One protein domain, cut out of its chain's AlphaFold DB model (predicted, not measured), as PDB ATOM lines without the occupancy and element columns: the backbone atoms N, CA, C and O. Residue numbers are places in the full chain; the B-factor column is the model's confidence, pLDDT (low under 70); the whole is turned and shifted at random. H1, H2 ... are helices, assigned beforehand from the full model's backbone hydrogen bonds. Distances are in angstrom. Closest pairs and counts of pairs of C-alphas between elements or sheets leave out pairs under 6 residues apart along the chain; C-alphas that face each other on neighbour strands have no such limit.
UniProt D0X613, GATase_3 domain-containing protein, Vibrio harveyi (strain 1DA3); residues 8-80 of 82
ATOM      1  N   LYS A   8     -31.037 -19.603 -15.054       92.69
ATOM      2  CA  LYS A   8     -32.012 -20.649 -14.762       92.69
ATOM      3  C   LYS A   8     -33.409 -20.099 -15.000       92.69
ATOM      4  O   LYS A   8     -33.815 -19.142 -14.349       92.69
ATOM      5  N   LEU A   9     -34.130 -20.717 -15.926       90.50
ATOM      6  CA  LEU A   9     -35.507 -20.361 -16.234       90.50
ATOM      7  C   LEU A   9     -36.448 -20.843 -15.127       90.50
ATOM      8  O   LEU A   9     -36.142 -21.770 -14.373       90.50
ATOM      9  N   ASN A  10     -37.650 -20.272 -15.091       90.50
ATOM     10  CA  ASN A  10     -38.706 -20.703 -14.170       90.50
ATOM     11  C   ASN A  10     -39.148 -22.159 -14.413       90.50
ATOM     12  O   ASN A  10     -39.646 -22.803 -13.494       90.50
ATOM     13  N   SER A  11     -38.922 -22.699 -15.620       90.81
ATOM     14  CA  SER A  11     -39.097 -24.127 -15.933       90.81
ATOM     15  C   SER A  11     -38.082 -25.033 -15.221       90.81
ATOM     16  O   SER A  11     -38.262 -26.247 -15.174       90.81
ATOM     17  N   GLY A  12     -37.023 -24.457 -14.648       91.50
ATOM     18  CA  GLY A  12     -35.916 -25.164 -14.012       91.50
ATOM     19  C   GLY A  12     -34.749 -25.467 -14.952       91.50
ATOM     20  O   GLY A  12     -33.706 -25.921 -14.478       91.50
ATOM     21  N   GLU A  13     -34.901 -25.194 -16.246       92.44
ATOM     22  CA  GLU A  13     -33.876 -25.409 -17.266       92.44
ATOM     23  C   GLU A  13     -32.785 -24.339 -17.195       92.44
ATOM     24  O   GLU A  13     -33.056 -23.167 -16.926       92.44
ATOM     25  N   ALA A  14     -31.540 -24.749 -17.441       93.19
ATOM     26  CA  ALA A  14     -30.429 -23.821 -17.576       93.19
ATOM     27  C   ALA A  14     -30.396 -23.237 -18.998       93.19
ATOM     28  O   ALA A  14     -30.626 -23.951 -19.977       93.19
ATOM     29  N   GLU A  15     -30.104 -21.944 -19.116       92.31
ATOM     30  CA  GLU A  15     -30.134 -21.196 -20.374       92.31
ATOM     31  C   GLU A  15     -28.953 -20.223 -20.479       92.31
ATOM     32  O   GLU A  15     -28.281 -19.889 -19.498       92.31
ATOM     33  N   GLY A  16     -28.681 -19.804 -21.710       92.00
ATOM     34  CA  GLY A  16     -27.596 -18.911 -22.058       92.00
ATOM     35  C   GLY A  16     -26.270 -19.626 -22.277       92.00
ATOM     36  O   GLY A  16     -26.152 -20.849 -22.178       92.00
ATOM     37  N   ALA A  17     -25.257 -18.836 -22.605       94.12
ATOM     38  CA  ALA A  17     -23.888 -19.283 -22.783       94.12
ATOM     39  C   ALA A  17     -22.925 -18.219 -22.263       94.12
ATOM     40  O   ALA A  17     -23.097 -17.032 -22.536       94.12
ATOM     41  N   LEU A  18     -21.887 -18.658 -21.559       92.81
ATOM     42  CA  LEU A  18     -20.750 -17.842 -21.150       92.81
ATOM     43  C   LEU A  18     -19.491 -18.320 -21.885       92.81
ATOM     44  O   LEU A  18     -19.192 -19.516 -21.913       92.81
ATOM     45  N   SER A  19     -18.750 -17.385 -22.476       92.44
ATOM     46  CA  SER A  19     -17.438 -17.650 -23.082       92.44
ATOM     47  C   SER A  19     -16.438 -18.180 -22.053       92.44
ATOM     48  O   SER A  19     -16.506 -17.799 -20.887       92.44
ATOM     49  N   GLU A  20     -15.441 -18.953 -22.488       91.25
ATOM     50  CA  GLU A  20     -14.390 -19.482 -21.600       91.25
ATOM     51  C   GLU A  20     -13.594 -18.385 -20.876       91.25
ATOM     52  O   GLU A  20     -13.178 -18.574 -19.737       91.25
ATOM     53  N   CYS A  21     -13.416 -17.218 -21.503       91.00
ATOM     54  CA  CYS A  21     -12.762 -16.067 -20.880       91.00
ATOM     55  C   CYS A  21     -13.673 -15.286 -19.918       91.00
ATOM     56  O   CYS A  21     -13.220 -14.326 -19.300       91.00
ATOM     57  N   GLY A  22     -14.952 -15.657 -19.804       89.81
ATOM     58  CA  GLY A  22     -15.918 -14.975 -18.946       89.81
ATOM     59  C   GLY A  22     -16.159 -13.513 -19.327       89.81
ATOM     60  O   GLY A  22     -16.481 -12.723 -18.450       89.81
ATOM     61  N   GLN A  23     -15.949 -13.137 -20.595       91.38
ATOM     62  CA  GLN A  23     -16.116 -11.759 -21.088       91.38
ATOM     63  C   GLN A  23     -17.344 -11.583 -21.986       91.38
ATOM     64  O   GLN A  23     -17.771 -10.462 -22.238       91.38
ATOM     65  N   ILE A  24     -17.903 -12.679 -22.501       91.12
ATOM     66  CA  ILE A  24     -19.070 -12.659 -23.384       91.12
ATOM     67  C   ILE A  24     -20.128 -13.586 -22.797       91.12
ATOM     68  O   ILE A  24     -19.856 -14.765 -22.561       91.12
ATOM     69  N   MET A  25     -21.329 -13.049 -22.601       91.88
ATOM     70  CA  MET A  25     -22.520 -13.782 -22.186       91.88
ATOM     71  C   MET A  25     -23.627 -13.557 -23.218       91.88
ATOM     72  O   MET A  25     -23.805 -12.444 -23.711       91.88
ATOM     73  N   GLY A  26     -24.332 -14.625 -23.580       91.31
ATOM     74  CA  GLY A  26     -25.485 -14.584 -24.472       91.31
ATOM     75  C   GLY A  26     -26.664 -15.337 -23.875       91.31
ATOM     76  O   GLY A  26     -26.474 -16.353 -23.209       91.31
ATOM     77  N   THR A  27     -27.872 -14.844 -24.126       92.00
ATOM     78  CA  THR A  27     -29.148 -15.451 -23.721       92.00
ATOM     79  C   THR A  27     -30.205 -15.161 -24.786       92.00
ATOM     80  O   THR A  27     -30.135 -14.135 -25.466       92.00
ATOM     81  N   TYR A  28     -31.164 -16.073 -24.949       90.31
ATOM     82  CA  TYR A  28     -32.359 -15.857 -25.776       90.31
ATOM     83  C   TYR A  28     -33.478 -15.108 -25.039       90.31
ATOM     84  O   TYR A  28     -34.512 -14.813 -25.640       90.31
ATOM     85  N   LEU A  29     -33.304 -14.805 -23.751       89.81
ATOM     86  CA  LEU A  29     -34.307 -14.107 -22.967       89.81
ATOM     87  C   LEU A  29     -34.429 -12.650 -23.427       89.81
ATOM     88  O   LEU A  29     -33.514 -11.836 -23.291       89.81
ATOM     89  N   HIS A  30     -35.600 -12.314 -23.956       87.88
ATOM     90  CA  HIS A  30     -35.975 -10.932 -24.223       87.88
ATOM     91  C   HIS A  30     -36.368 -10.225 -22.923       87.88
ATOM     92  O   HIS A  30     -36.905 -10.851 -22.014       87.88
ATOM     93  N   GLY A  31     -36.086  -8.924 -22.836       85.12
ATOM     94  CA  GLY A  31     -36.344  -8.132 -21.629       85.12
ATOM     95  C   GLY A  31     -35.403  -8.437 -20.461       85.12
ATOM     96  O   GLY A  31     -35.617  -7.948 -19.359       85.12
ATOM     97  N   PHE A  32     -34.326  -9.205 -20.680       87.75
ATOM     98  CA  PHE A  32     -33.329  -9.501 -19.644       87.75
ATOM     99  C   PHE A  32     -32.770  -8.231 -18.981       87.75
ATOM    100  O   PHE A  32     -32.520  -8.225 -17.785       87.75
ATOM    101  N   PHE A  33     -32.623  -7.143 -19.739       85.25
ATOM    102  CA  PHE A  33     -32.130  -5.855 -19.240       85.25
ATOM    103  C   PHE A  33     -33.221  -4.908 -18.732       85.25
ATOM    104  O   PHE A  33     -32.889  -3.806 -18.309       85.25
ATOM    105  N   ASP A  34     -34.492  -5.302 -18.773       83.25
ATOM    106  CA  ASP A  34     -35.586  -4.449 -18.298       83.25
ATOM    107  C   ASP A  34     -35.719  -4.540 -16.769       83.25
ATOM    108  O   ASP A  34     -36.170  -3.602 -16.114       83.25
ATOM    109  N   GLU A  35     -35.260  -5.650 -16.187       84.00
ATOM    110  CA  GLU A  35     -35.214  -5.848 -14.743       84.00
ATOM    111  C   GLU A  35     -34.029  -5.105 -14.124       84.00
ATOM    112  O   GLU A  35     -32.857  -5.357 -14.434       84.00
ATOM    113  N   ALA A  36     -34.331  -4.213 -13.182       82.38
ATOM    114  CA  ALA A  36     -33.333  -3.360 -12.551       82.38
ATOM    115  C   ALA A  36     -32.236  -4.184 -11.849       82.38
ATOM    116  O   ALA A  36     -31.043  -3.866 -11.946       82.38
ATOM    117  N   ASP A  37     -32.615  -5.276 -11.181       85.25
ATOM    118  CA  ASP A  37     -31.679  -6.165 -10.487       85.25
ATOM    119  C   ASP A  37     -30.695  -6.831 -11.455       85.25
ATOM    120  O   ASP A  37     -29.506  -6.954 -11.149       85.25
ATOM    121  N   VAL A  38     -31.153  -7.193 -12.658       87.94
ATOM    122  CA  VAL A  38     -30.287  -7.757 -13.698       87.94
ATOM    123  C   VAL A  38     -29.298  -6.710 -14.191       87.94
ATOM    124  O   VAL A  38     -28.107  -7.001 -14.295       87.94
ATOM    125  N   LEU A  39     -29.752  -5.478 -14.437       87.06
ATOM    126  CA  LEU A  39     -28.867  -4.376 -14.819       87.06
ATOM    127  C   LEU A  39     -27.780  -4.124 -13.773       87.06
ATOM    128  O   LEU A  39     -26.623  -3.934 -14.148       87.06
ATOM    129  N   SER A  40     -28.118  -4.153 -12.481       87.19
ATOM    130  CA  SER A  40     -27.136  -4.008 -11.398       87.19
ATOM    131  C   SER A  40     -26.094  -5.122 -11.425       87.19
ATOM    132  O   SER A  40     -24.897  -4.833 -11.427       87.19
ATOM    133  N   LEU A  41     -26.534  -6.382 -11.507       89.44
ATOM    134  CA  LEU A  41     -25.643  -7.546 -11.535       89.44
ATOM    135  C   LEU A  41     -24.731  -7.546 -12.767       89.44
ATOM    136  O   LEU A  41     -23.530  -7.789 -12.654       89.44
ATOM    137  N   VAL A  42     -25.283  -7.250 -13.946       89.62
ATOM    138  CA  VAL A  42     -24.508  -7.193 -15.190       89.62
ATOM    139  C   VAL A  42     -23.545  -6.011 -15.172       89.62
ATOM    140  O   VAL A  42     -22.401  -6.163 -15.592       89.62
ATOM    141  N   SER A  43     -23.965  -4.852 -14.663       88.94
ATOM    142  CA  SER A  43     -23.083  -3.690 -14.540       88.94
ATOM    143  C   SER A  43     -21.894  -4.017 -13.648       88.94
ATOM    144  O   SER A  43     -20.759  -3.842 -14.079       88.94
ATOM    145  N   GLU A  44     -22.142  -4.590 -12.467       90.75
ATOM    146  CA  GLU A  44     -21.086  -5.019 -11.551       90.75
ATOM    147  C   GLU A  44     -20.144  -6.040 -12.200       90.75
ATOM    148  O   GLU A  44     -18.927  -5.923 -12.067       90.75
ATOM    149  N   TRP A  45     -20.675  -6.990 -12.972       90.44
ATOM    150  CA  TRP A  45     -19.857  -7.950 -13.715       90.44
ATOM    151  C   TRP A  45     -18.977  -7.289 -14.787       90.44
ATOM    152  O   TRP A  45     -17.810  -7.655 -14.931       90.44
ATOM    153  N   VAL A  46     -19.503  -6.311 -15.527       88.88
ATOM    154  CA  VAL A  46     -18.785  -5.666 -16.639       88.88
ATOM    155  C   VAL A  46     -17.759  -4.642 -16.153       88.88
ATOM    156  O   VAL A  46     -16.676  -4.542 -16.726       88.88
ATOM    157  N   ASN A  47     -18.093  -3.847 -15.137       85.25
ATOM    158  CA  ASN A  47     -17.313  -2.667 -14.758       85.25
ATOM    159  C   ASN A  47     -16.797  -2.698 -13.300       85.25
ATOM    160  O   ASN A  47     -16.082  -1.782 -12.896       85.25
ATOM    161  N   GLY A  48     -17.141  -3.727 -12.516       87.19
ATOM    162  CA  GLY A  48     -16.750  -3.860 -11.107       87.19
ATOM    163  C   GLY A  48     -17.458  -2.892 -10.151       87.19
ATOM    164  O   GLY A  48     -17.018  -2.721  -9.016       87.19
ATOM    165  N   THR A  49     -18.516  -2.217 -10.600       84.19
ATOM    166  CA  THR A  49     -19.224  -1.165  -9.866       84.19
ATOM    167  C   THR A  49     -20.728  -1.201 -10.123       84.19
ATOM    168  O   THR A  49     -21.200  -1.260 -11.257       84.19
ATOM    169  N   GLN A  50     -21.523  -1.092  -9.066       78.12
ATOM    170  CA  GLN A  50     -22.963  -0.940  -9.244       78.12
ATOM    171  C   GLN A  50     -23.277   0.461  -9.771       78.12
ATOM    172  O   GLN A  50     -22.865   1.472  -9.197       78.12
ATOM    173  N   ILE A  51     -24.006   0.517 -10.882       79.44
ATOM    174  CA  ILE A  51     -24.525   1.769 -11.423       79.44
ATOM    175  C   ILE A  51     -25.805   2.102 -10.661       79.44
ATOM    176  O   ILE A  51     -26.611   1.223 -10.360       79.44
ATOM    177  N   LYS A  52     -26.003   3.385 -10.344       74.69
ATOM    178  CA  LYS A  52     -27.258   3.849  -9.755       74.69
ATOM    179  C   LYS A  52     -28.403   3.493 -10.705       74.69
ATOM    180  O   LYS A  52     -28.455   4.024 -11.814       74.69
ATOM    181  N   GLN A  53     -29.305   2.625 -10.254       71.94
ATOM    182  CA  GLN A  53     -30.510   2.294 -11.002       71.94
ATOM    183  C   GLN A  53     -31.314   3.572 -11.244       71.94
ATOM    184  O   GLN A  53     -31.600   4.341 -10.321       71.94
ATOM    185  N   GLN A  54     -31.620   3.814 -12.511       74.00
ATOM    186  CA  GLN A  54     -32.608   4.794 -12.909       74.00
ATOM    187  C   GLN A  54     -33.946   4.074 -13.014       74.00
ATOM    188  O   GLN A  54     -33.989   2.938 -13.483       74.00
ATOM    189  N   ASP A  55     -35.019   4.718 -12.563       79.69
ATOM    190  CA  ASP A  55     -36.358   4.166 -12.713       79.69
ATOM    191  C   ASP A  55     -36.738   4.210 -14.201       79.69
ATOM    192  O   ASP A  55     -37.106   5.249 -14.756       79.69
ATOM    193  N   PHE A  56     -36.524   3.081 -14.880       80.19
ATOM    194  CA  PHE A  56     -36.827   2.926 -16.299       80.19
ATOM    195  C   PHE A  56     -38.325   3.045 -16.568       80.19
ATOM    196  O   PHE A  56     -38.706   3.531 -17.634       80.19
ATOM    197  N   GLU A  57     -39.161   2.651 -15.608       82.94
ATOM    198  CA  GLU A  57     -40.606   2.790 -15.722       82.94
ATOM    199  C   GLU A  57     -40.983   4.271 -15.683       82.94
ATOM    200  O   GLU A  57     -41.672   4.755 -16.578       82.94
ATOM    201  N   GLU A  58     -40.430   5.025 -14.731       87.62
ATOM    202  CA  GLU A  58     -40.635   6.472 -14.651       87.62
ATOM    203  C   GLU A  58     -40.147   7.188 -15.920       87.62
ATOM    204  O   GLU A  58     -40.851   8.035 -16.471       87.62
ATOM    205  N   LEU A  59     -38.968   6.827 -16.436       88.12
ATOM    206  CA  LEU A  59     -38.448   7.370 -17.695       88.12
ATOM    207  C   LEU A  59     -39.375   7.101 -18.884       88.12
ATOM    208  O   LEU A  59     -39.579   7.977 -19.730       88.12
ATOM    209  N   LYS A  60     -39.910   5.882 -18.968       88.19
ATOM    210  CA  LYS A  60     -40.836   5.483 -20.026       88.19
ATOM    211  C   LYS A  60     -42.119   6.306 -19.945       88.19
ATOM    212  O   LYS A  60     -42.526   6.881 -20.955       88.19
ATOM    213  N   GLU A  61     -42.694   6.439 -18.755       94.75
ATOM    214  CA  GLU A  61     -43.888   7.253 -18.515       94.75
ATOM    215  C   GLU A  61     -43.650   8.734 -18.842       94.75
ATOM    216  O   GLU A  61     -44.470   9.372 -19.504       94.75
ATOM    217  N   GLN A  62     -42.494   9.292 -18.473       95.44
ATOM    218  CA  GLN A  62     -42.104  10.651 -18.870       95.44
ATOM    219  C   GLN A  62     -42.040  10.804 -20.399       95.44
ATOM    220  O   GLN A  62     -42.474  11.822 -20.943       95.44
ATOM    221  N   GLY A  63     -41.526   9.793 -21.104       95.44
ATOM    222  CA  GLY A  63     -41.499   9.754 -22.565       95.44
ATOM    223  C   GLY A  63     -42.897   9.718 -23.188       95.44
ATOM    224  O   GLY A  63     -43.161  10.462 -24.133       95.44
ATOM    225  N   ILE A  64     -43.797   8.903 -22.635       96.12
ATOM    226  CA  ILE A  64     -45.199   8.814 -23.068       96.12
ATOM    227  C   ILE A  64     -45.897  10.160 -22.882       96.12
ATOM    228  O   ILE A  64     -46.475  10.678 -23.837       96.12
ATOM    229  N   ASN A  65     -45.778  10.762 -21.696       97.00
ATOM    230  CA  ASN A  65     -46.367  12.068 -21.403       97.00
ATOM    231  C   ASN A  65     -45.845  13.144 -22.357       97.00
ATOM    232  O   ASN A  65     -46.627  13.879 -22.945       97.00
ATOM    233  N   ARG A  66     -44.535  13.165 -22.623       96.94
ATOM    234  CA  ARG A  66     -43.945  14.104 -23.586       96.94
ATOM    235  C   ARG A  66     -44.542  13.960 -24.989       96.94
ATOM    236  O   ARG A  66     -44.716  14.960 -25.686       96.94
ATOM    237  N   ILE A  67     -44.795  12.731 -25.435       96.25
ATOM    238  CA  ILE A  67     -45.416  12.480 -26.741       96.25
ATOM    239  C   ILE A  67     -46.874  12.941 -26.724       96.25
ATOM    240  O   ILE A  67     -47.293  13.612 -27.664       96.25
ATOM    241  N   ALA A  68     -47.623  12.616 -25.667       94.50
ATOM    242  CA  ALA A  68     -49.005  13.053 -25.498       94.50
ATOM    243  C   ALA A  68     -49.114  14.586 -25.533       94.50
ATOM    244  O   ALA A  68     -49.871  15.119 -26.343       94.50
ATOM    245  N   ASP A  69     -48.269  15.289 -24.778       95.06
ATOM    246  CA  ASP A  69     -48.209  16.753 -24.760       95.06
ATOM    247  C   ASP A  69     -47.939  17.328 -26.159       95.06
ATOM    248  O   ASP A  69     -48.590  18.274 -26.600       95.06
ATOM    249  N   ALA A  70     -46.983  16.751 -26.894       95.44
ATOM    250  CA  ALA A  70     -46.656  17.202 -28.246       95.44
ATOM    251  C   ALA A  70     -47.811  16.969 -29.232       95.44
ATOM    252  O   ALA A  70     -48.053  17.795 -30.115       95.44
ATOM    253  N   ILE A  71     -48.526  15.852 -29.080       93.25
ATOM    254  CA  ILE A  71     -49.724  15.537 -29.857       93.25
ATOM    255  C   ILE A  71     -50.814  16.577 -29.580       93.25
ATOM    256  O   ILE A  71     -51.329  17.165 -30.526       93.25
ATOM    257  N   GLU A  72     -51.122  16.857 -28.315       90.94
ATOM    258  CA  GLU A  72     -52.135  17.850 -27.936       90.94
ATOM    259  C   GLU A  72     -51.795  19.258 -28.443       90.94
ATOM    260  O   GLU A  72     -52.675  19.992 -28.894       90.94
ATOM    261  N   GLN A  73     -50.517  19.637 -28.408       94.06
ATOM    262  CA  GLN A  73     -50.068  20.976 -28.801       94.06
ATOM    263  C   GLN A  73     -50.029  21.199 -30.316       94.06
ATOM    264  O   GLN A  73     -50.186  22.334 -30.773       94.06
ATOM    265  N   HIS A  74     -49.769  20.153 -31.102       93.19
ATOM    266  CA  HIS A  74     -49.431  20.311 -32.520       93.19
ATOM    267  C   HIS A  74     -50.342  19.555 -33.485       93.19
ATOM    268  O   HIS A  74     -50.317  19.845 -34.683       93.19
ATOM    269  N   MET A  75     -51.153  18.615 -33.004       88.81
ATOM    270  CA  MET A  75     -52.052  17.830 -33.839       88.81
ATOM    271  C   MET A  75     -53.502  18.221 -33.579       88.81
ATOM    272  O   MET A  75     -53.975  18.248 -32.449       88.81
ATOM    273  N   ASN A  76     -54.239  18.499 -34.653       86.12
ATOM    274  CA  ASN A  76     -55.674  18.712 -34.549       86.12
ATOM    275  C   ASN A  76     -56.384  17.355 -34.424       86.12
ATOM    276  O   ASN A  76     -56.656  16.683 -35.422       86.12
ATOM    277  N   LEU A  77     -56.659  16.960 -33.182       86.19
ATOM    278  CA  LEU A  77     -57.278  15.681 -32.840       86.19
ATOM    279  C   LEU A  77     -58.708  15.530 -33.389       86.19
ATOM    280  O   LEU A  77     -59.130  14.405 -33.653       86.19
ATOM    281  N   ASP A  78     -59.421  16.627 -33.671       85.19
ATOM    282  CA  ASP A  78     -60.783  16.590 -34.232       85.19
ATOM    283  C   ASP A  78     -60.839  15.947 -35.631       85.19
ATOM    284  O   ASP A  78     -61.904  15.536 -36.097       85.19
ATOM    285  N   PHE A  79     -59.699  15.860 -36.326       83.75
ATOM    286  CA  PHE A  79     -59.590  15.178 -37.619       83.75
ATOM    287  C   PHE A  79     -59.368  13.664 -37.502       83.75
ATOM    288  O   PHE A  79     -59.606  12.964 -38.484       83.75
ATOM    289  N   LEU A  80     -58.926  13.155 -36.346       79.06
ATOM    290  CA  LEU A  80     -58.659  11.725 -36.127       79.06
ATOM    291  C   LEU A  80     -59.892  10.941 -35.662       79.06
ATOM    292  O   LEU A  80     -59.948   9.733 -35.868       79.06
TER     293      LEU A  80
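What this domain is: This is residues 8 to 80 of the 82 residues of the protein "GATase_3 domain-containing protein" of Vibrio harveyi (strain 1DA3) (UniProt D0X613). A small, loose head of loops and one helix runs out into a long helical arm: residues 8 to 35, with no named element, and H1 make up most of the head, and residues 58 to 80, most of them in H2, stick out from it. The printed part has 73 residues with two named helices, H1 then H2, and no named strand; it is all helix by class, though the helices hold only 31 residues, under half. It is extended, with a radius of gyration of the C-alphas of 19.2 A, and spans 59 by 30 by 20 A.

Where its parts are: Residues 17 to 18 pair with residues 25 to 26, antiparallel. H1, residues 36 to 47, begins at C-alpha 36 (-33.333, -3.360, -12.551) and is 16.2 A long. H2, residues 56 to 74, is 26.9 A long and ends at C-alpha 74 (-49.431, 20.311, -32.520).

How they stand to each other: A short link of 8 residues joins H1 to H2. The two helices are only just apart, closest 8.1 A between C-alphas. In H1 and H2 every O i to N i+4 pair is within hydrogen-bond range.

The domain as a whole: The C-alphas of Glu 20 and Asp 78, the two farthest apart, are 60.1 A apart. The printed part has no cut, and no printed residue is under 70 in pLDDT.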